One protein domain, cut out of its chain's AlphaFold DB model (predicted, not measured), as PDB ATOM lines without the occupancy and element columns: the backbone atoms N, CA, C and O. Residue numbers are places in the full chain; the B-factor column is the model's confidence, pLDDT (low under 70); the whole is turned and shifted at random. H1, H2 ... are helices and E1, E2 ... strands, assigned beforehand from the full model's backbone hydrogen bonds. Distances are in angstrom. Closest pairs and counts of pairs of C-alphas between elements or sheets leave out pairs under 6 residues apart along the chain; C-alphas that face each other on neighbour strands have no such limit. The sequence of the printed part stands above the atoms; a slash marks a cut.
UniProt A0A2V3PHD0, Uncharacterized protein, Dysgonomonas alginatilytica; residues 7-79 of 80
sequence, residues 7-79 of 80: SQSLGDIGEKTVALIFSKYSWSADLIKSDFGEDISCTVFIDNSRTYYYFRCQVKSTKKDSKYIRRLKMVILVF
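This is residues 7 to 79 of the 80 residues of an uncharacterized protein of Dysgonomonas alginatilytica (UniProt A0A2V3PHD0). One long helix, H1, runs past two small two-stranded sheets set roughly end to end: its first part packs on the parallel pair E3 and E4, and its later part passes near E1 of the hairpin E1 and E2. E2 runs on into E3 at 56 degrees, and the short helix H2 lies on the other side of E3 and E4 from H1. The printed part has 73 residues, in the order H1, E1, E2, E3, H2, E4, and its class is mixed, helices and strands. It is compact, with a radius of gyration of the C-alphas of 12.8 A, yet elongated, spanning 38 by 23 by 20 A.

H1, residues 7 to 24, begins at C-alpha 7 (168.203, 240.366, 219.520) and is 25.9 A long. E1 is residues 40 to 46, 19.0 A; E2, residues 49 to 57, 21.4 A, bends by 73 degrees at residue 52. E3 is residues 59 to 63, H2 residues 67 to 70, and E4 residues 75 to 79, ending at C-alpha 79 (178.459, 241.512, 227.631).

The closest C-alphas of H1 and E3, Gly 14 and Ser 61, are 5.6 A apart; those of H1 and E1, Glu 15 and Ile 40, 7.5 A. H1 and H2 are apart. E1 and E2 are antiparallel at 154 degrees, with N 42 and O 55 at 2.9 A. E3 and E4 are parallel at 30 degrees, with N 62 and O 77 at 3.1 A; E3, H2 and E4 form a strand-helix-strand unit, two parallel neighbour strands with a helix between, its crossover right-handed. In H1 every O i to N i+4 pair is within hydrogen-bond range; H2 is too short for one.

The C-alphas farthest apart, of Ser 49 and Asp 65, are 38.6 A apart. The printed part has no cut. The link from H1 to E1, 15 residues, is long. pLDDT is under 70 at residues 35 to 36 and 64 to 79.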
ATOM      1  N   SER A   7     166.998 240.946 220.119       80.94
ATOM      2  CA  SER A   7     168.203 240.366 219.520       80.94
ATOM      3  C   SER A   7     168.765 241.231 218.391       80.94
ATOM      4  O   SER A   7     169.976 241.417 218.317       80.94
ATOM      5  N   GLN A   8     167.901 241.798 217.542       82.00
ATOM      6  CA  GLN A   8     168.325 242.736 216.496       82.00
ATOM      7  C   GLN A   8     168.875 244.028 217.107       82.00
ATOM      8  O   GLN A   8     169.919 244.503 216.679       82.00
ATOM      9  N   SER A   9     168.239 244.550 218.161       86.62
ATOM     10  CA  SER A   9     168.747 245.722 218.884       86.62
ATOM     11  C   SER A   9     170.114 245.476 219.533       86.62
ATOM     12  O   SER A   9     170.974 246.349 219.493       86.62
ATOM     13  N   LEU A  10     170.348 244.290 220.102       84.56
ATOM     14  CA  LEU A  10     171.655 243.902 220.652       84.56
ATOM     15  C   LEU A  10     172.734 243.751 219.572       84.56
ATOM     16  O   LEU A  10     173.902 244.048 219.835       84.56
ATOM     17  N   GLY A  11     172.356 243.295 218.375       84.69
ATOM     18  CA  GLY A  11     173.225 243.302 217.197       84.69
ATOM     19  C   GLY A  11     173.631 244.726 216.818       84.69
ATOM     20  O   GLY A  11     174.820 245.037 216.836       84.69
ATOM     21  N   ASP A  12     172.647 245.615 216.633       87.69
ATOM     22  CA  ASP A  12     172.872 247.030 216.295       87.69
ATOM     23  C   ASP A  12     173.792 247.736 217.314       87.69
ATOM     24  O   ASP A  12     174.635 248.559 216.952       87.69
ATOM     25  N   ILE A  13     173.609 247.453 218.612       88.75
ATOM     26  CA  ILE A  13     174.461 247.994 219.681       88.75
ATOM     27  C   ILE A  13     175.890 247.480 219.516       88.75
ATOM     28  O   ILE A  13     176.824 248.279 219.550       88.75
ATOM     29  N   GLY A  14     176.058 246.173 219.308       88.81
ATOM     30  CA  GLY A  14     177.369 245.563 219.117       88.81
ATOM     31  C   GLY A  14     178.124 246.171 217.937       88.81
ATOM     32  O   GLY A  14     179.270 246.593 218.098       88.81
ATOM     33  N   GLU A  15     177.476 246.287 216.779       91.12
ATOM     34  CA  GLU A  15     178.054 246.897 215.573       91.12
ATOM     35  C   GLU A  15     178.541 248.325 215.836       91.12
ATOM     36  O   GLU A  15     179.697 248.663 215.567       91.12
ATOM     37  N   LYS A  16     177.688 249.155 216.447       92.44
ATOM     38  CA  LYS A  16     178.038 250.538 216.799       92.44
ATOM     39  C   LYS A  16     179.188 250.610 217.796       92.44
ATOM     40  O   LYS A  16     180.051 251.476 217.668       92.44
ATOM     41  N   THR A  17     179.219 249.721 218.786       92.56
ATOM     42  CA  THR A  17     180.309 249.668 219.765       92.56
ATOM     43  C   THR A  17     181.637 249.311 219.100       92.56
ATOM     44  O   THR A  17     182.631 249.988 219.363       92.56
ATOM     45  N   VAL A  18     181.674 248.307 218.217       91.69
ATOM     46  CA  VAL A  18     182.905 247.958 217.483       91.69
ATOM     47  C   VAL A  18     183.356 249.116 216.594       91.69
ATOM     48  O   VAL A  18     184.536 249.463 216.611       91.69
ATOM     49  N   ALA A  19     182.429 249.763 215.886       93.25
ATOM     50  CA  ALA A  19     182.755 250.916 215.053       93.25
ATOM     51  C   ALA A  19     183.390 252.059 215.865       93.25
ATOM     52  O   ALA A  19     184.428 252.593 215.473       93.25
ATOM     53  N   LEU A  20     182.838 252.374 217.043       94.44
ATOM     54  CA  LEU A  20     183.411 253.369 217.958       94.44
ATOM     55  C   LEU A  20     184.814 252.985 218.448       94.44
ATOM     56  O   LEU A  20     185.682 253.852 218.562       94.44
ATOM     57  N   ILE A  21     185.058 251.699 218.724       92.50
ATOM     58  CA  ILE A  21     186.389 251.208 219.106       92.50
ATOM     59  C   ILE A  21     187.382 251.429 217.962       92.50
ATOM     60  O   ILE A  21     188.473 251.933 218.212       92.50
ATOM     61  N   PHE A  22     187.020 251.104 216.721       93.69
ATOM     62  CA  PHE A  22     187.889 251.338 215.561       93.69
ATOM     63  C   PHE A  22     188.182 252.826 215.365       93.69
ATOM     64  O   PHE A  22     189.346 253.205 215.230       93.69
ATOM     65  N   SER A  23     187.166 253.689 215.466       92.00
ATOM     66  CA  SER A  23     187.357 255.141 215.381       92.00
ATOM     67  C   SER A  23     188.263 255.691 216.486       92.00
ATOM     68  O   SER A  23     189.036 256.611 216.230       92.00
ATOM     69  N   LYS A  24     188.240 255.113 217.696       92.75
ATOM     70  CA  LYS A  24     189.168 255.480 218.784       92.75
ATOM     71  C   LYS A  24     190.640 255.244 218.408       92.75
ATOM     72  O   LYS A  24     191.503 255.962 218.904       92.75
ATOM     73  N   TYR A  25     190.923 254.270 217.546       91.25
ATOM     74  CA  TYR A  25     192.261 253.995 217.011       91.25
ATOM     75  C   TYR A  25     192.525 254.684 215.662       91.25
ATOM     76  O   TYR A  25     193.481 254.334 214.972       91.25
ATOM     77  N   SER A  26     191.691 255.652 215.273       93.00
ATOM     78  CA  SER A  26     191.751 256.340 213.977       93.00
ATOM     79  C   SER A  26     191.587 255.410 212.766       93.00
ATOM     80  O   SER A  26     192.040 255.734 211.671       93.00
ATOM     81  N   TRP A  27     190.950 254.248 212.935       95.12
ATOM     82  CA  TRP A  27     190.649 253.332 211.832       95.12
ATOM     83  C   TRP A  27     189.288 253.647 211.207       95.12
ATOM     84  O   TRP A  27     188.411 254.214 211.868       95.12
ATOM     85  N   SER A  28     189.090 253.272 209.935       95.44
ATOM     86  CA  SER A  28     187.758 253.380 209.321       95.44
ATOM     87  C   SER A  28     186.814 252.310 209.877       95.44
ATOM     88  O   SER A  28     187.251 251.254 210.329       95.44
ATOM     89  N   ALA A  29     185.513 252.582 209.861       94.31
ATOM     90  CA  ALA A  29     184.506 251.675 210.403       94.31
ATOM     91  C   ALA A  29     183.197 251.785 209.614       94.31
ATOM     92  O   ALA A  29     182.176 252.253 210.119       94.31
ATOM     93  N   ASP A  30     183.246 251.390 208.348       93.62
ATOM     94  CA  ASP A  30     182.106 251.491 207.446       93.62
ATOM     95  C   ASP A  30     181.122 250.348 207.726       93.62
ATOM     96  O   ASP A  30     181.454 249.176 207.528       93.62
ATOM     97  N   LEU A  31     179.916 250.685 208.199       91.75
ATOM     98  CA  LEU A  31     178.855 249.709 208.460       91.75
ATOM     99  C   LEU A  31     178.295 249.169 207.141       91.75
ATOM    100  O   LEU A  31     177.807 249.927 206.297       91.75
ATOM    101  N   ILE A  32     178.317 247.851 206.989       89.81
ATOM    102  CA  ILE A  32     177.802 247.155 205.817       89.81
ATOM    103  C   ILE A  32     176.374 246.708 206.126       89.81
ATOM    104  O   ILE A  32     176.139 245.893 207.009       89.81
ATOM    105  N   LYS A  33     175.398 247.212 205.371       82.94
ATOM    106  CA  LYS A  33     174.026 246.689 205.427       82.94
ATOM    107  C   LYS A  33     173.878 245.593 204.385       82.94
ATOM    108  O   LYS A  33     173.592 245.884 203.223       82.94
ATOM    109  N   SER A  34     174.132 244.351 204.781       71.75
ATOM    110  CA  SER A  34     174.102 243.210 203.872       71.75
ATOM    111  C   SER A  34     173.679 241.918 204.567       71.75
ATOM    112  O   SER A  34     174.075 241.656 205.696       71.75
ATOM    113  N   ASP A  35     172.947 241.067 203.846       67.75
ATOM    114  CA  ASP A  35     172.590 239.716 204.296       67.75
ATOM    115  C   ASP A  35     173.746 238.705 204.140       67.75
ATOM    116  O   ASP A  35     173.618 237.544 204.530       67.75
ATOM    117  N   PHE A  36     174.895 239.120 203.585       67.31
ATOM    118  CA  PHE A  36     176.043 238.240 203.315       67.31
ATOM    119  C   PHE A  36     176.955 237.997 204.533       67.31
ATOM    120  O   PHE A  36     177.942 237.271 204.427       67.31
ATOM    121  N   GLY A  37     176.601 238.536 205.705       77.06
ATOM    122  CA  GLY A  37     177.198 238.165 206.994       77.06
ATOM    123  C   GLY A  37     178.435 238.958 207.419       77.06
ATOM    124  O   GLY A  37     179.031 238.610 208.436       77.06
ATOM    125  N   GLU A  38     178.815 239.999 206.683       85.12
ATOM    126  CA  GLU A  38     179.845 240.964 207.076       85.12
ATOM    127  C   GLU A  38     179.164 242.236 207.580       85.12
ATOM    128  O   GLU A  38     178.301 242.771 206.887       85.12
ATOM    129  N   ASP A  39     179.579 242.736 208.746       88.38
ATOM    130  CA  ASP A  39     178.904 243.864 209.397       88.38
ATOM    131  C   ASP A  39     179.726 245.160 209.281       88.38
ATOM    132  O   ASP A  39     179.166 246.254 209.201       88.38
ATOM    133  N   ILE A  40     181.066 245.064 209.242       91.94
ATOM    134  CA  ILE A  40     181.965 246.229 209.205       91.94
ATOM    135  C   ILE A  40     183.113 246.017 208.214       91.94
ATOM    136  O   ILE A  40     183.755 244.964 208.193       91.94
ATOM    137  N   SER A  41     183.413 247.060 207.439       93.12
ATOM    138  CA  SER A  41     184.613 247.205 206.611       93.12
ATOM    139  C   SER A  41     185.571 248.214 207.255       93.12
ATOM    140  O   SER A  41     185.176 249.334 207.571       93.12
ATOM    141  N   CYS A  42     186.834 247.827 207.446       94.50
ATOM    142  CA  CYS A  42     187.827 248.610 208.179       94.50
ATOM    143  C   CYS A  42     189.146 248.720 207.407       94.50
ATOM    144  O   CYS A  42     189.763 247.718 207.037       94.50
ATOM    145  N   THR A  43     189.613 249.952 207.220       96.06
ATOM    146  CA  THR A  43     190.982 250.274 206.805       96.06
ATOM    147  C   THR A  43     191.774 250.718 208.027       96.06
ATOM    148  O   THR A  43     191.331 251.591 208.774       96.06
ATOM    149  N   VAL A  44     192.954 250.133 208.215       93.88
ATOM    150  CA  VAL A  44     193.850 250.461 209.326       93.88
ATOM    151  C   VAL A  44     194.692 251.682 208.973       93.88
ATOM    152  O   VAL A  44     195.249 251.785 207.873       93.88
ATOM    153  N   PHE A  45     194.825 252.580 209.942       94.25
ATOM    154  CA  PHE A  45     195.701 253.742 209.883       94.25
ATOM    155  C   PHE A  45     196.743 253.627 210.997       94.25
ATOM    156  O   PHE A  45     196.433 253.175 212.100       94.25
ATOM    157  N   ILE A  46     197.980 254.022 210.699       92.75
ATOM    158  CA  ILE A  46     199.085 254.130 211.660       92.75
ATOM    159  C   ILE A  46     199.633 255.546 211.511       92.75
ATOM    160  O   ILE A  46     199.869 255.982 210.387       92.75
ATOM    161  N   ASP A  47     199.759 256.283 212.615       91.81
ATOM    162  CA  ASP A  47     200.203 257.685 212.621       91.81
ATOM    163  C   ASP A  47     199.429 258.566 211.621       91.81
ATOM    164  O   ASP A  47     200.001 259.322 210.837       91.81
ATOM    165  N   ASN A  48     198.098 258.408 211.599       86.69
ATOM    166  CA  ASN A  48     197.167 259.049 210.656       86.69
ATOM    167  C   ASN A  48     197.448 258.781 209.163       86.69
ATOM    168  O   ASN A  48     196.813 259.381 208.294       86.69
ATOM    169  N   SER A  49     198.341 257.845 208.846       93.31
ATOM    170  CA  SER A  49     198.650 257.424 207.483       93.31
ATOM    171  C   SER A  49     197.875 256.161 207.135       93.31
ATOM    172  O   SER A  49     197.865 255.181 207.886       93.31
ATOM    173  N   ARG A  50     197.210 256.179 205.976       93.62
ATOM    174  CA  ARG A  50     196.490 255.010 205.465       93.62
ATOM    175  C   ARG A  50     197.478 253.883 205.176       93.62
ATOM    176  O   ARG A  50     198.450 254.084 204.453       93.62
ATOM    177  N   THR A  51     197.191 252.692 205.686       94.31
ATOM    178  CA  THR A  51     197.979 251.490 205.391       94.31
ATOM    179  C   THR A  51     197.315 250.638 204.304       94.31
ATOM    180  O   THR A  51     196.165 250.864 203.925       94.31
ATOM    181  N   TYR A  52     198.029 249.617 203.825       94.75
ATOM    182  CA  TYR A  52     197.459 248.565 202.975       94.75
ATOM    183  C   TYR A  52     196.669 247.513 203.770       94.75
ATOM    184  O   TYR A  52     196.072 246.618 203.173       94.75
ATOM    185  N   TYR A  53     196.657 247.596 205.105       92.81
ATOM    186  CA  TYR A  53     195.920 246.659 205.936       92.81
ATOM    187  C   TYR A  53     194.435 247.010 205.925       92.81
ATOM    188  O   TYR A  53     194.000 248.084 206.351       92.81
ATOM    189  N   TYR A  54     193.659 246.056 205.433       93.19
ATOM    190  CA  TYR A  54     192.223 246.141 205.272       93.19
ATOM    191  C   TYR A  54     191.594 244.834 205.735       93.19
ATOM    192  O   TYR A  54     192.118 243.754 205.447       93.19
ATOM    193  N   PHE A  55     190.462 244.921 206.424       90.94
ATOM    194  CA  PHE A  55     189.687 243.743 206.776       90.94
ATOM    195  C   PHE A  55     188.190 244.029 206.796       90.94
ATOM    196  O   PHE A  55     187.737 245.163 206.958       90.94
ATOM    197  N   ARG A  56     187.422 242.951 206.667       90.50
ATOM    198  CA  ARG A  56     185.997 242.917 206.974       90.50
ATOM    199  C   ARG A  56     185.780 242.010 208.165       90.50
ATOM    200  O   ARG A  56     186.475 241.000 208.302       90.50
ATOM    201  N   CYS A  57     184.848 242.371 209.032       88.38
ATOM    202  CA  CYS A  57     184.501 241.537 210.169       88.38
ATOM    203  C   CYS A  57     182.993 241.413 210.342       88.38
ATOM    204  O   CYS A  57     182.210 242.298 209.999       88.38
ATOM    205  N   GLN A  58     182.620 240.271 210.906       88.00
ATOM    206  CA  GLN A  58     181.314 240.054 211.493       88.00
ATOM    207  C   GLN A  58     181.394 240.364 212.989       88.00
ATOM    208  O   GLN A  58     182.380 240.017 213.654       88.00
ATOM    209  N   VAL A  59     180.357 241.003 213.510       86.69
ATOM    210  CA  VAL A  59     180.163 241.350 214.907       86.69
ATOM    211  C   VAL A  59     179.124 240.413 215.507       86.69
ATOM    212  O   VAL A  59     178.023 240.217 214.990       86.69
ATOM    213  N   LYS A  60     179.478 239.803 216.635       83.69
ATOM    214  CA  LYS A  60     178.550 238.983 217.416       83.69
ATOM    215  C   LYS A  60     178.483 239.496 218.844       83.69
ATOM    216  O   LYS A  60     179.486 239.508 219.554       83.69
ATOM    217  N   SER A  61     177.274 239.862 219.260       81.06
ATOM    218  CA  SER A  61     176.934 240.165 220.649       81.06
ATOM    219  C   SER A  61     176.535 238.871 221.346       81.06
ATOM    220  O   SER A  61     175.585 238.200 220.932       81.06
ATOM    221  N   THR A  62     177.266 238.472 222.384       77.06
ATOM    222  CA  THR A  62     176.979 237.212 223.076       77.06
ATOM    223  C   THR A  62     177.252 237.285 224.574       77.06
ATOM    224  O   THR A  62     177.898 238.214 225.056       77.06
ATOM    225  N   LYS A  63     176.724 236.310 225.321       71.81
ATOM    226  CA  LYS A  63     177.006 236.151 226.754       71.81
ATOM    227  C   LYS A  63     178.321 235.403 226.945       71.81
ATOM    228  O   LYS A  63     178.689 234.580 226.105       71.81
ATOM    229  N   LYS A  64     178.982 235.639 228.076       64.38
ATOM    230  CA  LYS A  64     180.290 235.064 228.437       64.38
ATOM    231  C   LYS A  64     180.409 233.545 228.235       64.38
ATOM    232  O   LYS A  64     181.468 233.080 227.833       64.38
ATOM    233  N   ASP A  65     179.321 232.796 228.412       65.06
ATOM    234  CA  ASP A  65     179.320 231.324 228.349       65.06
ATOM    235  C   ASP A  65     178.846 230.753 226.998       65.06
ATOM    236  O   ASP A  65     178.489 229.579 226.867       65.06
ATOM    237  N   SER A  66     178.797 231.586 225.963       64.75
ATOM    238  CA  SER A  66     178.268 231.197 224.662       64.75
ATOM    239  C   SER A  66     179.205 230.272 223.881       64.75
ATOM    240  O   SER A  66     180.382 230.569 223.664       64.75
ATOM    241  N   LYS A  67     178.653 229.179 223.332       65.06
ATOM    242  CA  LYS A  67     179.378 228.242 222.450       65.06
ATOM    243  C   LYS A  67     179.927 228.906 221.175       65.06
ATOM    244  O   LYS A  67     180.821 228.347 220.540       65.06
ATOM    245  N   TYR A  68     179.426 230.092 220.812       59.94
ATOM    246  CA  TYR A  68     179.866 230.859 219.641       59.94
ATOM    247  C   TYR A  68     181.287 231.422 219.768       59.94
ATOM    248  O   TYR A  68     181.899 231.733 218.752       59.94
ATOM    249  N   ILE A  69     181.854 231.476 220.979       59.47
ATOM    250  CA  ILE A  69     183.210 231.992 221.230       59.47
ATOM    251  C   ILE A  69     184.299 231.136 220.544       59.47
ATOM    252  O   ILE A  69     185.416 231.599 220.334       59.47
ATOM    253  N   ARG A  70     183.993 229.891 220.144       52.78
ATOM    254  CA  ARG A  70     184.993 228.909 219.681       52.78
ATOM    255  C   ARG A  70     185.099 228.679 218.167       52.78
ATOM    256  O   ARG A  70     185.866 227.809 217.762       52.78
ATOM    257  N   ARG A  71     184.391 229.418 217.305       48.88
ATOM    258  CA  ARG A  71     184.495 229.231 215.841       48.88
ATOM    259  C   ARG A  71     184.624 230.560 215.085       48.88
ATOM    260  O   ARG A  71     183.637 231.257 214.967       48.88
ATOM    261  N   LEU A  72     185.793 230.780 214.464       50.97
ATOM    262  CA  LEU A  72     186.104 231.669 213.317       50.97
ATOM    263  C   LEU A  72     186.257 233.200 213.506       50.97
ATOM    264  O   LEU A  72     185.878 233.781 214.510       50.97
ATOM    265  N   LYS A  73     186.912 233.789 212.485       54.06
ATOM    266  CA  LYS A  73     187.463 235.148 212.280       54.06
ATOM    267  C   LYS A  73     186.445 236.292 212.465       54.06
ATOM    268  O   LYS A  73     186.029 236.913 211.490       54.06
ATOM    269  N   MET A  74     186.032 236.576 213.694       57.81
ATOM    270  CA  MET A  74     185.052 237.632 213.976       57.81
ATOM    271  C   MET A  74     185.367 238.395 215.261       57.81
ATOM    272  O   MET A  74     186.060 237.888 216.144       57.81
ATOM    273  N   VAL A  75     184.865 239.630 215.348       62.00
ATOM    274  CA  VAL A  75     184.979 240.457 216.555       62.00
ATOM    275  C   VAL A  75     183.812 240.103 217.472       62.00
ATOM    276  O   VAL A  75     182.646 240.258 217.108       62.00
ATOM    277  N   ILE A  76     184.127 239.601 218.665       61.78
ATOM    278  CA  ILE A  76     183.129 239.181 219.650       61.78
ATOM    279  C   ILE A  76     183.067 240.225 220.759       61.78
ATOM    280  O   ILE A  76     184.058 240.455 221.453       61.78
ATOM    281  N   LEU A  77     181.888 240.816 220.949       58.56
ATOM    282  CA  LEU A  77     181.591 241.614 222.132       58.56
ATOM    283  C   LEU A  77     180.872 240.732 223.146       58.56
ATOM    284  O   LEU A  77     179.758 240.252 222.917       58.56
ATOM    285  N   VAL A  78     181.549 240.506 224.269       61.50
ATOM    286  CA  VAL A  78     180.997 239.784 225.409       61.50
ATOM    287  C   VAL A  78     180.430 240.803 226.380       61.50
ATOM    288  O   VAL A  78     181.173 241.602 226.949       61.50
ATOM    289  N   PHE A  79     179.117 240.759 226.570       59.00
ATOM    290  CA  PHE A  79     178.459 241.512 227.631       59.00
ATOM    291  C   PHE A  79     178.405 240.647 228.904       59.00
ATOM    292  O   PHE A  79     178.272 239.420 228.778       59.00
TER     293      PHE A  79